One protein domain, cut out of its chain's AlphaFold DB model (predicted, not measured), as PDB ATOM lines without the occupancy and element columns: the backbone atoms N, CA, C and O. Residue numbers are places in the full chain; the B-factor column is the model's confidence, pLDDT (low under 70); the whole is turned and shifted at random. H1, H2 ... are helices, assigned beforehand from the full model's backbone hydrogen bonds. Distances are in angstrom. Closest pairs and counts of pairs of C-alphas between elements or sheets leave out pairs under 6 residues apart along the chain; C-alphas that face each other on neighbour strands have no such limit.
ATOM      1  N   SER A 208      93.279  -8.455  23.100       90.62
ATOM      2  CA  SER A 208      93.825  -9.166  21.947       90.62
ATOM      3  C   SER A 208      93.205  -8.652  20.649       90.62
ATOM      4  O   SER A 208      93.926  -8.207  19.757       90.62
ATOM      5  N   ASN A 209      91.874  -8.554  20.587       89.12
ATOM      6  CA  ASN A 209      91.163  -8.006  19.432       89.12
ATOM      7  C   ASN A 209      91.531  -6.542  19.159       89.12
ATOM      8  O   ASN A 209      91.783  -6.171  18.013       89.12
ATOM      9  N   CYS A 210      91.633  -5.702  20.195       89.44
ATOM     10  CA  CYS A 210      92.102  -4.323  20.041       89.44
ATOM     11  C   CYS A 210      93.525  -4.256  19.458       89.44
ATOM     12  O   CYS A 210      93.788  -3.419  18.594       89.44
ATOM     13  N   ARG A 211      94.442  -5.133  19.888       88.62
ATOM     14  CA  ARG A 211      95.809  -5.212  19.341       88.62
ATOM     15  C   ARG A 211      95.813  -5.695  17.894       88.62
ATOM     16  O   ARG A 211      96.499  -5.086  17.079       88.62
ATOM     17  N   SER A 212      95.032  -6.722  17.562       88.31
ATOM     18  CA  SER A 212      94.883  -7.219  16.188       88.31
ATOM     19  C   SER A 212      94.361  -6.127  15.253       88.31
ATOM     20  O   SER A 212      94.907  -5.931  14.173       88.31
ATOM     21  N   LEU A 213      93.389  -5.321  15.699       85.81
ATOM     22  CA  LEU A 213      92.898  -4.175  14.926       85.81
ATOM     23  C   LEU A 213      93.988  -3.123  14.653       85.81
ATOM     24  O   LEU A 213      94.007  -2.515  13.584       85.81
ATOM     25  N   LEU A 214      94.920  -2.923  15.588       86.06
ATOM     26  CA  LEU A 214      96.050  -2.005  15.409       86.06
ATOM     27  C   LEU A 214      97.133  -2.554  14.466       86.06
ATOM     28  O   LEU A 214      97.897  -1.763  13.910       86.06
ATOM     29  N   GLN A 215      97.205  -3.872  14.250       85.31
ATOM     30  CA  GLN A 215      98.165  -4.483  13.320       85.31
ATOM     31  C   GLN A 215      97.830  -4.203  11.847       85.31
ATOM     32  O   GLN A 215      98.735  -4.193  11.018       85.31
ATOM     33  N   PHE A 216      96.583  -3.845  11.518       78.75
ATOM     34  CA  PHE A 216      96.174  -3.415  10.168       78.75
ATOM     35  C   PHE A 216      96.701  -2.026   9.761       78.75
ATOM     36  O   PHE A 216      96.259  -1.447   8.765       78.75
ATOM     37  N   ARG A 217      97.658  -1.475  10.515       79.94
ATOM     38  CA  ARG A 217      98.327  -0.207  10.212       79.94
ATOM     39  C   ARG A 217      98.882  -0.158   8.796       79.94
ATOM     40  O   ARG A 217      98.714   0.857   8.127       79.94
ATOM     41  N   ASP A 218      99.527  -1.232   8.361       76.94
ATOM     42  CA  ASP A 218     100.253  -1.244   7.089       76.94
ATOM     43  C   ASP A 218      99.318  -1.423   5.881       76.94
ATOM     44  O   ASP A 218      99.660  -1.017   4.773       76.94
ATOM     45  N   SER A 219      98.116  -1.972   6.092       78.06
ATOM     46  CA  SER A 219      97.084  -2.133   5.057       78.06
ATOM     47  C   SER A 219      96.218  -0.887   4.847       78.06
ATOM     48  O   SER A 219      95.528  -0.772   3.839       78.06
ATOM     49  N   LEU A 220      96.218   0.057   5.789       80.81
ATOM     50  CA  LEU A 220      95.319   1.210   5.774       80.81
ATOM     51  C   LEU A 220      96.050   2.497   5.389       80.81
ATOM     52  O   LEU A 220      97.186   2.746   5.792       80.81
ATOM     53  N   ARG A 221      95.365   3.391   4.663       85.38
ATOM     54  CA  ARG A 221      95.850   4.773   4.510       85.38
ATOM     55  C   ARG A 221      96.010   5.406   5.889       85.38
ATOM     56  O   ARG A 221      95.129   5.264   6.738       85.38
ATOM     57  N   ARG A 222      97.100   6.159   6.070       84.81
ATOM     58  CA  ARG A 222      97.475   6.792   7.344       84.81
ATOM     59  C   ARG A 222      96.304   7.532   7.993       84.81
ATOM     60  O   ARG A 222      96.027   7.279   9.153       84.81
ATOM     61  N   ASP A 223      95.567   8.353   7.251       85.56
ATOM     62  CA  ASP A 223      94.462   9.147   7.814       85.56
ATOM     63  C   ASP A 223      93.333   8.275   8.388       85.56
ATOM     64  O   ASP A 223      92.846   8.519   9.492       85.56
ATOM     65  N   HIS A 224      92.960   7.206   7.677       86.06
ATOM     66  CA  HIS A 224      91.928   6.263   8.116       86.06
ATOM     67  C   HIS A 224      92.389   5.407   9.294       86.06
ATOM     68  O   HIS A 224      91.620   5.174  10.226       86.06
ATOM     69  N   PHE A 225      93.649   4.968   9.272       87.50
ATOM     70  CA  PHE A 225      94.234   4.242  10.392       87.50
ATOM     71  C   PHE A 225      94.254   5.096  11.658       87.50
ATOM     72  O   PHE A 225      93.947   4.597  12.731       87.50
ATOM     73  N   MET A 226      94.580   6.380  11.543       87.31
ATOM     74  CA  MET A 226      94.695   7.275  12.694       87.31
ATOM     75  C   MET A 226      93.328   7.594  13.300       87.31
ATOM     76  O   MET A 226      93.191   7.609  14.523       87.31
ATOM     77  N   GLU A 227      92.294   7.752  12.464       88.06
ATOM     78  CA  GLU A 227      90.910   7.820  12.944       88.06
ATOM     79  C   GLU A 227      90.531   6.522  13.678       88.06
ATOM     80  O   GLU A 227      90.043   6.580  14.801       88.06
ATOM     81  N   LEU A 228      90.826   5.346  13.115       88.94
ATOM     82  CA  LEU A 228      90.517   4.060  13.749       88.94
ATOM     83  C   LEU A 228      91.279   3.851  15.074       88.94
ATOM     84  O   LEU A 228      90.674   3.536  16.100       88.94
ATOM     85  N   ALA A 229      92.594   4.074  15.069       88.44
ATOM     86  CA  ALA A 229      93.495   3.885  16.204       88.44
ATOM     87  C   ALA A 229      93.120   4.752  17.409       88.44
ATOM     88  O   ALA A 229      93.311   4.329  18.548       88.44
ATOM     89  N   ARG A 230      92.522   5.927  17.175       89.19
ATOM     90  CA  ARG A 230      92.014   6.808  18.231       89.19
ATOM     91  C   ARG A 230      90.808   6.231  18.976       89.19
ATOM     92  O   ARG A 230      90.673   6.438  20.181       89.19
ATOM     93  N   TRP A 231      89.928   5.522  18.272       92.75
ATOM     94  CA  TRP A 231      88.691   4.969  18.835       92.75
ATOM     95  C   TRP A 231      88.879   3.582  19.466       92.75
ATOM     96  O   TRP A 231      88.117   3.219  20.361       92.75
ATOM     97  N   ILE A 232      89.898   2.819  19.060       92.88
ATOM     98  CA  ILE A 232      90.196   1.486  19.615       92.88
ATOM     99  C   ILE A 232      90.368   1.494  21.151       92.88
ATOM    100  O   ILE A 232      89.648   0.744  21.811       92.88
ATOM    101  N   PRO A 233      91.234   2.327  21.768       91.81
ATOM    102  CA  PRO A 233      91.426   2.332  23.225       91.81
ATOM    103  C   PRO A 233      90.228   2.910  23.996       91.81
ATOM    104  O   PRO A 233      90.093   2.680  25.199       91.81
ATOM    105  N   ALA A 234      89.314   3.608  23.318       93.44
ATOM    106  CA  ALA A 234      88.090   4.111  23.931       93.44
ATOM    107  C   ALA A 234      87.098   2.996  24.279       93.44
ATOM    108  O   ALA A 234      86.329   3.130  25.231       93.44
ATOM    109  N   PHE A 235      87.104   1.901  23.513       95.25
ATOM    110  CA  PHE A 235      86.211   0.771  23.739       95.25
ATOM    111  C   PHE A 235      86.427   0.105  25.109       95.25
ATOM    112  O   PHE A 235      85.464   0.064  25.880       95.25
ATOM    113  N   PRO A 236      87.641  -0.357  25.479       94.19
ATOM    114  CA  PRO A 236      87.866  -0.955  26.792       94.19
ATOM    115  C   PRO A 236      87.611   0.042  27.930       94.19
ATOM    116  O   PRO A 236      87.038  -0.340  28.945       94.19
ATOM    117  N   ALA A 237      87.921   1.332  27.762       93.31
ATOM    118  CA  ALA A 237      87.608   2.353  28.768       93.31
ATOM    119  C   ALA A 237      86.090   2.527  28.980       93.31
ATOM    120  O   ALA A 237      85.605   2.563  30.115       93.31
ATOM    121  N   ALA A 238      85.316   2.581  27.892       95.06
ATOM    122  CA  ALA A 238      83.859   2.646  27.954       95.06
ATOM    123  C   ALA A 238      83.246   1.359  28.530       95.06
ATOM    124  O   ALA A 238      82.275   1.426  29.286       95.06
ATOM    125  N   LEU A 239      83.814   0.196  28.198       95.50
ATOM    126  CA  LEU A 239      83.398  -1.100  28.729       95.50
ATOM    127  C   LEU A 239      83.668  -1.196  30.234       95.50
ATOM    128  O   LEU A 239      82.785  -1.607  30.983       95.50
ATOM    129  N   LEU A 240      84.834  -0.735  30.691       93.69
ATOM    130  CA  LEU A 240      85.186  -0.688  32.109       93.69
ATOM    131  C   LEU A 240      84.187   0.160  32.903       93.69
ATOM    132  O   LEU A 240      83.704  -0.282  33.940       93.69
ATOM    133  N   CYS A 241      83.821   1.339  32.398       93.75
ATOM    134  CA  CYS A 241      82.812   2.195  33.032       93.75
ATOM    135  C   CYS A 241      81.403   1.595  32.997       93.75
ATOM    136  O   CYS A 241      80.566   1.929  33.829       93.75
ATOM    137  N   HIS A 242      81.112   0.749  32.008       94.06
ATOM    138  CA  HIS A 242      79.820   0.080  31.909       94.06
ATOM    139  C   HIS A 242      79.674  -1.042  32.942       94.06
ATOM    140  O   HIS A 242      78.588  -1.224  33.486       94.06
ATOM    141  N   VAL A 243      80.758  -1.776  33.210       93.12
ATOM    142  CA  VAL A 243      80.776  -2.894  34.166       93.12
ATOM    143  C   VAL A 243      81.014  -2.411  35.602       93.12
ATOM    144  O   VAL A 243      80.430  -2.956  36.538       93.12
ATOM    145  N   SER A 244      81.831  -1.374  35.789       89.44
ATOM    146  CA  SER A 244      82.184  -0.837  37.106       89.44
ATOM    147  C   SER A 244      81.267   0.315  37.509       89.44
ATOM    148  O   SER A 244      81.266   1.382  36.896       89.44
ATOM    149  N   SER A 245      80.521   0.146  38.600       83.12
ATOM    150  CA  SER A 245      79.759   1.245  39.197       83.12
ATOM    151  C   SER A 245      80.696   2.278  39.833       83.12
ATOM    152  O   SER A 245      81.544   1.916  40.644       83.12
ATOM    153  N   GLY A 246      80.497   3.564  39.531       85.62
ATOM    154  CA  GLY A 246      81.173   4.670  40.225       85.62
ATOM    155  C   GLY A 246      82.381   5.267  39.502       85.62
ATOM    156  O   GLY A 246      82.948   6.238  39.996       85.62
ATOM    157  N   LEU A 247      82.753   4.744  38.332       90.44
ATOM    158  CA  LEU A 247      83.756   5.377  37.478       90.44
ATOM    159  C   LEU A 247      83.112   6.464  36.611       90.44
ATOM    160  O   LEU A 247      82.076   6.243  35.984       90.44
ATOM    161  N   ASP A 248      83.745   7.634  36.555       93.88
ATOM    162  CA  ASP A 248      83.340   8.686  35.628       93.88
ATOM    163  C   ASP A 248      83.836   8.368  34.212       93.88
ATOM    164  O   ASP A 248      85.039   8.379  33.932       93.88
ATOM    165  N   LEU A 249      82.884   8.121  33.308       93.88
ATOM    166  CA  LEU A 249      83.143   7.794  31.907       93.88
ATOM    167  C   LEU A 249      84.009   8.851  31.221       93.88
ATOM    168  O   LEU A 249      84.911   8.507  30.460       93.88
ATOM    169  N   ARG A 250      83.768  10.137  31.500       94.19
ATOM    170  CA  ARG A 250      84.521  11.221  30.858       94.19
ATOM    171  C   ARG A 250      85.993  11.169  31.246       94.19
ATOM    172  O   ARG A 250      86.863  11.281  30.384       94.19
ATOM    173  N   THR A 251      86.267  10.979  32.532       91.62
ATOM    174  CA  THR A 251      87.629  10.861  33.060       91.62
ATOM    175  C   THR A 251      88.346   9.633  32.496       91.62
ATOM    176  O   THR A 251      89.489   9.744  32.062       91.62
ATOM    177  N   GLN A 252      87.667   8.489  32.406       92.50
ATOM    178  CA  GLN A 252      88.256   7.259  31.864       92.50
ATOM    179  C   GLN A 252      88.568   7.355  30.363       92.50
ATOM    180  O   GLN A 252      89.639   6.938  29.923       92.50
ATOM    181  N   LEU A 253      87.689   7.978  29.568       92.12
ATOM    182  CA  LEU A 253      87.965   8.231  28.150       92.12
ATOM    183  C   LEU A 253      89.165   9.169  27.963       92.12
ATOM    184  O   LEU A 253      89.978   8.941  27.073       92.12
ATOM    185  N   ARG A 254      89.339  10.171  28.832       89.88
ATOM    186  CA  ARG A 254      90.539  11.022  28.821       89.88
ATOM    187  C   ARG A 254      91.799  10.245  29.181       89.88
ATOM    188  O   ARG A 254      92.802  10.402  28.503       89.88
ATOM    189  N   GLN A 255      91.745   9.382  30.192       87.75
ATOM    190  CA  GLN A 255      92.887   8.553  30.597       87.75
ATOM    191  C   GLN A 255      93.299   7.543  29.519       87.75
ATOM    192  O   GLN A 255      94.486   7.273  29.352       87.75
ATOM    193  N   SER A 256      92.348   7.038  28.724       86.62
ATOM    194  CA  SER A 256      92.657   6.154  27.588       86.62
ATOM    195  C   SER A 256      93.485   6.815  26.480       86.62
ATOM    196  O   SER A 256      94.031   6.117  25.630       86.62
ATOM    197  N   ARG A 257      93.636   8.147  26.510       78.25
ATOM    198  CA  ARG A 257      94.531   8.901  25.622       78.25
ATOM    199  C   ARG A 257      96.016   8.617  25.875       78.25
ATOM    200  O   ARG A 257      96.833   8.964  25.028       78.25
ATOM    201  N   GLY A 258      96.345   7.972  26.994       70.31
ATOM    202  CA  GLY A 258      97.713   7.780  27.458       70.31
ATOM    203  C   GLY A 258      98.200   8.960  28.308       70.31
ATOM    204  O   GLY A 258      97.550  10.009  28.331       70.31
ATOM    205  N   PRO A 259      99.310   8.784  29.045       60.00
ATOM    206  CA  PRO A 259      99.870   9.822  29.900       60.00
ATOM    207  C   PRO A 259     100.347  11.000  29.042       60.00
ATOM    208  O   PRO A 259     101.305  10.880  28.285       60.00
ATOM    209  N   ASP A 260      99.625  12.112  29.148       51.97
ATOM    210  CA  ASP A 260     100.048  13.481  28.869       51.97
ATOM    211  C   ASP A 260     100.986  13.674  27.663       51.97
ATOM    212  O   ASP A 260     102.178  13.962  27.783       51.97
ATOM    213  N   HIS A 261     100.397  13.694  26.464       47.41
ATOM    214  CA  HIS A 261     100.890  14.536  25.366       47.41
ATOM    215  C   HIS A 261     100.687  16.033  25.693       47.41
ATOM    216  O   HIS A 261     100.086  16.772  24.916       47.41
ATOM    217  N   GLY A 270      96.805  11.019  18.793       65.81
ATOM    218  CA  GLY A 270      96.045  11.398  19.981       65.81
ATOM    219  C   GLY A 270      94.864  10.457  20.212       65.81
ATOM    220  O   GLY A 270      94.147  10.130  19.270       65.81
ATOM    221  N   GLY A 271      94.610  10.076  21.467       80.62
ATOM    222  CA  GLY A 271      93.306   9.554  21.900       80.62
ATOM    223  C   GLY A 271      92.145  10.518  21.602       80.62
ATOM    224  O   GLY A 271      92.350  11.601  21.054       80.62
ATOM    225  N   LEU A 272      90.915  10.106  21.930       89.19
ATOM    226  CA  LEU A 272      89.680  10.834  21.597       89.19
ATOM    227  C   LEU A 272      89.776  12.346  21.851       89.19
ATOM    228  O   LEU A 272      90.200  12.798  22.917       89.19
ATOM    229  N   THR A 273      89.323  13.129  20.875       90.75
ATOM    230  CA  THR A 273      89.187  14.582  21.022       90.75
ATOM    231  C   THR A 273      88.037  14.918  21.978       90.75
ATOM    232  O   THR A 273      87.087  14.151  22.114       90.75
ATOM    233  N   GLU A 274      88.057  16.093  22.621       90.00
ATOM    234  CA  GLU A 274      86.963  16.500  23.527       90.00
ATOM    235  C   GLU A 274      85.593  16.547  22.830       90.00
ATOM    236  O   GLU A 274      84.575  16.278  23.467       90.00
ATOM    237  N   ALA A 275      85.559  16.843  21.526       93.50
ATOM    238  CA  ALA A 275      84.333  16.809  20.732       93.50
ATOM    239  C   ALA A 275      83.777  15.382  20.598       93.50
ATOM    240  O   ALA A 275      82.579  15.170  20.759       93.50
ATOM    241  N   GLU A 276      84.641  14.393  20.369       94.56
ATOM    242  CA  GLU A 276      84.237  12.986  20.293       94.56
ATOM    243  C   GLU A 276      83.880  12.420  21.668       94.56
ATOM    244  O   GLU A 276      82.933  11.649  21.792       94.56
ATOM    245  N   ILE A 277      84.574  12.840  22.731       95.25
ATOM    246  CA  ILE A 277      84.176  12.501  24.103       95.25
ATOM    247  C   ILE A 277      82.772  13.048  24.370       95.25
ATOM    248  O   ILE A 277      81.917  12.322  24.875       95.25
ATOM    249  N   ALA A 278      82.496  14.299  23.990       96.12
ATOM    250  CA  ALA A 278      81.156  14.864  24.088       96.12
ATOM    251  C   ALA A 278      80.135  14.080  23.243       96.12
ATOM    252  O   ALA A 278      79.009  13.896  23.696       96.12
ATOM    253  N   GLU A 279      80.516  13.562  22.072       96.38
ATOM    254  CA  GLU A 279      79.673  12.677  21.252       96.38
ATOM    255  C   GLU A 279      79.311  11.381  22.005       96.38
ATOM    256  O   GLU A 279      78.137  11.023  22.080       96.38
ATOM    257  N   VAL A 280      80.282  10.720  22.649       96.44
ATOM    258  CA  VAL A 280      80.047   9.503  23.455       96.44
ATOM    259  C   VAL A 280      79.179   9.793  24.689       96.44
ATOM    260  O   VAL A 280      78.340   8.975  25.092       96.44
ATOM    261  N   MET A 281      79.356  10.968  25.299       96.50
ATOM    262  CA  MET A 281      78.553  11.409  26.442       96.50
ATOM    263  C   MET A 281      77.113  11.744  26.036       96.50
ATOM    264  O   MET A 281      76.187  11.382  26.758       96.50
ATOM    265  N   ASN A 282      76.924  12.353  24.862       96.94
ATOM    266  CA  ASN A 282      75.628  12.740  24.295       96.94
ATOM    267  C   ASN A 282      75.007  11.651  23.402       96.94
ATOM    268  O   ASN A 282      74.166  11.944  22.549       96.94
ATOM    269  N   ARG A 283      75.424  10.392  23.573       96.25
ATOM    270  CA  ARG A 283      74.898   9.256  22.808       96.25
ATOM    271  C   ARG A 283      73.367   9.138  22.930       96.25
ATOM    272  O   ARG A 283      72.804   9.508  23.966       96.25
ATOM    273  N   PRO A 284      72.685   8.560  21.925       96.19
ATOM    274  CA  PRO A 284      71.241   8.352  21.970       96.19
ATOM    275  C   PRO A 284      70.794   7.577  23.215       96.19
ATOM    276  O   PRO A 284      71.450   6.623  23.648       96.19
ATOM    277  N   ALA A 285      69.644   7.968  23.768       93.25
ATOM    278  CA  ALA A 285      69.050   7.281  24.907       93.25
ATOM    279  C   ALA A 285      68.823   5.794  24.582       93.25
ATOM    280  O   ALA A 285      68.292   5.449  23.529       93.25
ATOM    281  N   GLY A 286      69.234   4.912  25.496       93.12
ATOM    282  CA  GLY A 286      69.107   3.458  25.343       93.12
ATOM    283  C   GLY A 286      70.335   2.751  24.757       93.12
ATOM    284  O   GLY A 286      70.400   1.528  24.831       93.12
ATOM    285  N   ILE A 287      71.334   3.480  24.250       96.31
ATOM    286  CA  ILE A 287      72.594   2.886  23.777       96.31
ATOM    287  C   ILE A 287      73.650   2.983  24.888       96.31
ATOM    288  O   ILE A 287      73.881   4.050  25.467       96.31
ATOM    289  N   SER A 288      74.303   1.863  25.215       96.19
ATOM    290  CA  SER A 288      75.423   1.864  26.164       96.19
ATOM    291  C   SER A 288      76.664   2.506  25.531       96.19
ATOM    292  O   SER A 288      76.867   2.435  24.321       96.19
ATOM    293  N   ALA A 289      77.509   3.145  26.343       95.81
ATOM    294  CA  ALA A 289      78.749   3.760  25.865       95.81
ATOM    295  C   ALA A 289      79.648   2.799  25.052       95.81
ATOM    296  O   ALA A 289      80.044   3.186  23.952       95.81
ATOM    297  N   PRO A 290      79.928   1.552  25.496       96.56
ATOM    298  CA  PRO A 290      80.739   0.630  24.699       96.56
ATOM    299  C   PRO A 290      80.072   0.270  23.366       96.56
ATOM    300  O   PRO A 290      80.747   0.238  22.342       96.56
ATOM    301  N   LEU A 291      78.748   0.073  23.343       96.38
ATOM    302  CA  LEU A 291      78.023  -0.226  22.107       96.38
ATOM    303  C   LEU A 291      78.073   0.950  21.122       96.38
ATOM    304  O   LEU A 291      78.255   0.751  19.924       96.38
ATOM    305  N   PHE A 292      77.962   2.179  21.628       97.31
ATOM    306  CA  PHE A 292      78.114   3.386  20.820       97.31
ATOM    307  C   PHE A 292      79.508   3.468  20.178       97.31
ATOM    308  O   PHE A 292      79.614   3.716  18.977       97.31
ATOM    309  N   VAL A 293      80.568   3.193  20.946       95.81
ATOM    310  CA  VAL A 293      81.948   3.157  20.432       95.81
ATOM    311  C   VAL A 293      82.111   2.085  19.350       95.81
ATOM    312  O   VAL A 293      82.693   2.369  18.307       95.81
ATOM    313  N   VAL A 294      81.540   0.890  19.531       95.12
ATOM    314  CA  VAL A 294      81.562  -0.173  18.505       95.12
ATOM    315  C   VAL A 294      80.838   0.261  17.233       95.12
ATOM    316  O   VAL A 294      81.359   0.075  16.136       95.12
ATOM    317  N   HIS A 295      79.665   0.890  17.346       95.12
ATOM    318  CA  HIS A 295      78.966   1.436  16.180       95.12
ATOM    319  C   HIS A 295      79.791   2.499  15.461       95.12
ATOM    320  O   HIS A 295      79.782   2.550  14.230       95.12
ATOM    321  N   ARG A 296      80.528   3.324  16.211       94.62
ATOM    322  CA  ARG A 296      81.417   4.324  15.630       94.62
ATOM    323  C   ARG A 296      82.601   3.683  14.912       94.62
ATOM    324  O   ARG A 296      82.864   4.055  13.773       94.62
ATOM    325  N   LEU A 297      83.242   2.683  15.516       92.44
ATOM    326  CA  LEU A 297      84.302   1.887  14.887       92.44
ATOM    327  C   LEU A 297      83.810   1.214  13.598       92.44
ATOM    328  O   LEU A 297      84.472   1.304  12.568       92.44
ATOM    329  N   ALA A 298      82.614   0.625  13.615       90.56
ATOM    330  CA  ALA A 298      82.001   0.029  12.429       90.56
ATOM    331  C   ALA A 298      81.687   1.076  11.345       90.56
ATOM    332  O   ALA A 298      81.862   0.816  10.157       90.56
ATOM    333  N   ALA A 299      81.237   2.274  11.731       91.56
ATOM    334  CA  ALA A 299      80.997   3.368  10.794       91.56
ATOM    335  C   ALA A 299      82.299   3.891  10.171       91.56
ATOM    336  O   ALA A 299      82.308   4.197   8.981       91.56
ATOM    337  N   ILE A 300      83.387   3.969  10.945       90.25
ATOM    338  CA  ILE A 300      84.723   4.312  10.441       90.25
ATOM    339  C   ILE A 300      85.178   3.231   9.464       90.25
ATOM    340  O   ILE A 300      85.463   3.558   8.321       90.25
ATOM    341  N   SER A 301      85.125   1.955   9.856       86.19
ATOM    342  CA  SER A 301      85.483   0.814   9.003       86.19
ATOM    343  C   SER A 301      84.741   0.818   7.660       86.19
ATOM    344  O   SER A 301      85.367   0.625   6.625       86.19
ATOM    345  N   LYS A 302      83.440   1.144   7.637       87.19
ATOM    346  CA  LYS A 302      82.664   1.263   6.388       87.19
ATOM    347  C   LYS A 302      83.107   2.403   5.470       87.19
ATOM    348  O   LYS A 302      82.877   2.315   4.270       87.19
ATOM    349  N   LYS A 303      83.671   3.484   6.018       85.81
ATOM    350  CA  LYS A 303      84.219   4.598   5.223       85.81
ATOM    351  C   LYS A 303      85.578   4.266   4.626       85.81
ATOM    352  O   LYS A 303      85.991   4.922   3.675       85.81
ATOM    353  N   ILE A 304      86.285   3.301   5.208       82.56
ATOM    354  CA  ILE A 304      87.529   2.811   4.644       82.56
ATOM    355  C   ILE A 304      87.144   1.992   3.409       82.56
ATOM    356  O   ILE A 304      86.565   0.911   3.524       82.56
ATOM    357  N   ASP A 305      87.433   2.531   2.225       68.69
ATOM    358  CA  ASP A 305      87.325   1.825   0.944       68.69
ATOM    359  C   ASP A 305      88.394   0.721   0.883       68.69
ATOM    360  O   ASP A 305      89.411   0.822   0.200       68.69
ATOM    361  N   LEU A 306      88.189  -0.323   1.682       66.44
ATOM    362  CA  LEU A 306      88.929  -1.574   1.610       66.44
ATOM    363  C   LEU A 306      88.509  -2.296   0.336       66.44
ATOM    364  O   LEU A 306      87.312  -2.396   0.038       66.44
ATOM    365  N   SER A 307      89.490  -2.819  -0.392       65.50
ATOM    366  CA  SER A 307      89.220  -3.721  -1.509       65.50
ATOM    367  C   SER A 307      88.440  -4.946  -1.013       65.50
ATOM    368  O   SER A 307      88.600  -5.372   0.133       65.50
ATOM    369  N   ASP A 308      87.596  -5.549  -1.855       71.06
ATOM    370  CA  ASP A 308      86.795  -6.719  -1.453       71.06
ATOM    371  C   ASP A 308      87.671  -7.891  -0.965       71.06
ATOM    372  O   ASP A 308      87.268  -8.652  -0.088       71.06
ATOM    373  N   THR A 309      88.910  -7.985  -1.460       67.94
ATOM    374  CA  THR A 309      89.928  -8.931  -0.985       67.94
ATOM    375  C   THR A 309      90.392  -8.660   0.446       67.94
ATOM    376  O   THR A 309      90.596  -9.603   1.205       67.94
ATOM    377  N   GLU A 310      90.530  -7.394   0.843       66.44
ATOM    378  CA  GLU A 310      90.903  -7.016   2.212       66.44
ATOM    379  C   GLU A 310      89.714  -7.142   3.169       66.44
ATOM    380  O   GLU A 310      89.889  -7.566   4.307       66.44
ATOM    381  N   ARG A 311      88.488  -6.867   2.698       63.75
ATOM    382  CA  ARG A 311      87.263  -7.127   3.475       63.75
ATOM    383  C   ARG A 311      87.111  -8.611   3.803       63.75
ATOM    384  O   ARG A 311      86.847  -8.947   4.950       63.75
ATOM    385  N   MET A 312      87.364  -9.494   2.833       68.56
ATOM    386  CA  MET A 312      87.343 -10.943   3.065       68.56
ATOM    387  C   MET A 312      88.423 -11.422   4.044       68.56
ATOM    388  O   MET A 312      88.216 -12.432   4.705       68.56
ATOM    389  N   ALA A 313      89.551 -10.714   4.164       65.62
ATOM    390  CA  ALA A 313      90.583 -11.028   5.152       65.62
ATOM    391  C   ALA A 313      90.220 -10.565   6.576       65.62
ATOM    392  O   ALA A 313      90.793 -11.071   7.535       65.62
ATOM    393  N   MET A 314      89.286  -9.615   6.715       59.88
ATOM    394  CA  MET A 314      88.797  -9.110   8.005       59.88
ATOM    395  C   MET A 314      87.547  -9.837   8.529       59.88
ATOM    396  O   MET A 314      87.263  -9.740   9.718       59.88
ATOM    397  N   ASP A 315      86.804 -10.541   7.667       53.22
ATOM    398  CA  ASP A 315      85.611 -11.332   8.031       53.22
ATOM    399  C   ASP A 315      85.944 -12.744   8.585       53.22
ATOM    400  O   ASP A 315      85.031 -13.536   8.839       53.22
ATOM    401  N   VAL A 316      87.233 -13.070   8.761       43.19
ATOM    402  CA  VAL A 316      87.747 -14.343   9.320       43.19
ATOM    403  C   VAL A 316      88.124 -14.169  10.785       43.19
ATOM    404  O   VAL A 316      87.741 -15.056  11.583       43.19
TER     405      VAL A 316
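This is residues 208 to 261 and 270 to 316 of the 316 residues of the protein "Hypothetical protein" of Symbiodinium sp. CCMP2456 (UniProt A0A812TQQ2). One long helix, H6, runs through the model, and H2 and H3, one after the other, lie alongside it, running the opposite way. H4 and H5 gather with H3 round the end of H6 where it begins; toward its other end H1 is near H2, and H7 sits off by itself, touching no helix. The printed part has 101 residues with seven named helices, H1 to H7 in order along the chain, and no named strand, in the class all helix. It is compact, with a radius of gyration of the C-alphas of 14.1 A and spans of 44 by 33 by 25 A.

Find C-alpha 289 at (78.749, 3.760, 25.865); from there H6, residues 289 to 303, runs 21.4 A to C-alpha 303 at (84.219, 4.598, 5.223). Look next at H2, residues 222 to 231, 14.6 A long, and H3, residues 234 to 243, 14.4 A long. H4 holds residues 249 to 255 over 9.9 A, and H5 residues 274 to 281 over 10.3 A. H1, residues 208 to 215, 10.7 A long, begins at C-alpha 208 at (93.825, -9.166, 21.947). H7, residues 308 to 314, is 10.0 A long.

Start at H6, the hub, touching H2, H3 and H5. H2 touches it at a shallow tilt of 12 degrees, opposite ways; their closest C-alphas, of Trp 231 and Leu 297, are 6.7 A apart. H3 touches residues 289 to 294 of H6 alone, at a shallow tilt of 25 degrees, opposite ways, with the C-alphas of Ala 238 and Pro 290 closest at 4.9 A. H2 and H3 meet only through their link. H5 touches residues 289 to 293 of H6 alone, at a steep tilt of 59 degrees; the closest C-alphas are those of Val 280 and Ala 289, 6.4 A. H3 and H4 form a helical hairpin at a steep tilt of 42 degrees, closest at the C-alphas of Cys 241 and Leu 249, 5.7 A. H4 and H5 only just touch, with 3 pairs of C-alphas within 8 A, the closest those of Arg 250 and Ile 277, 6.9 A. H1 and H2 are close but not clearly touching; the C-alphas of Leu 214 and Ala 229 are closest, 6.5 A apart. H6 and H7 are apart. Every O i to N i+4 pair is within hydrogen-bond range in H1, H3, H4, H5, H6 and H7; in H2 5 of 6 are.

The two C-alphas farthest apart, of Gly 246 and Thr 309, are 44.3 A apart. Residues 262 to 269 are not printed, and across this cut, between H4 and H5, C-alphas 261 and 270 are 7.9 A apart. Of the links that are printed whole, none is long. The mean pLDDT of the printed part is 85.7; look for values under 70 at residues 259 to 261, 270, 305 to 307 and 309 to 316.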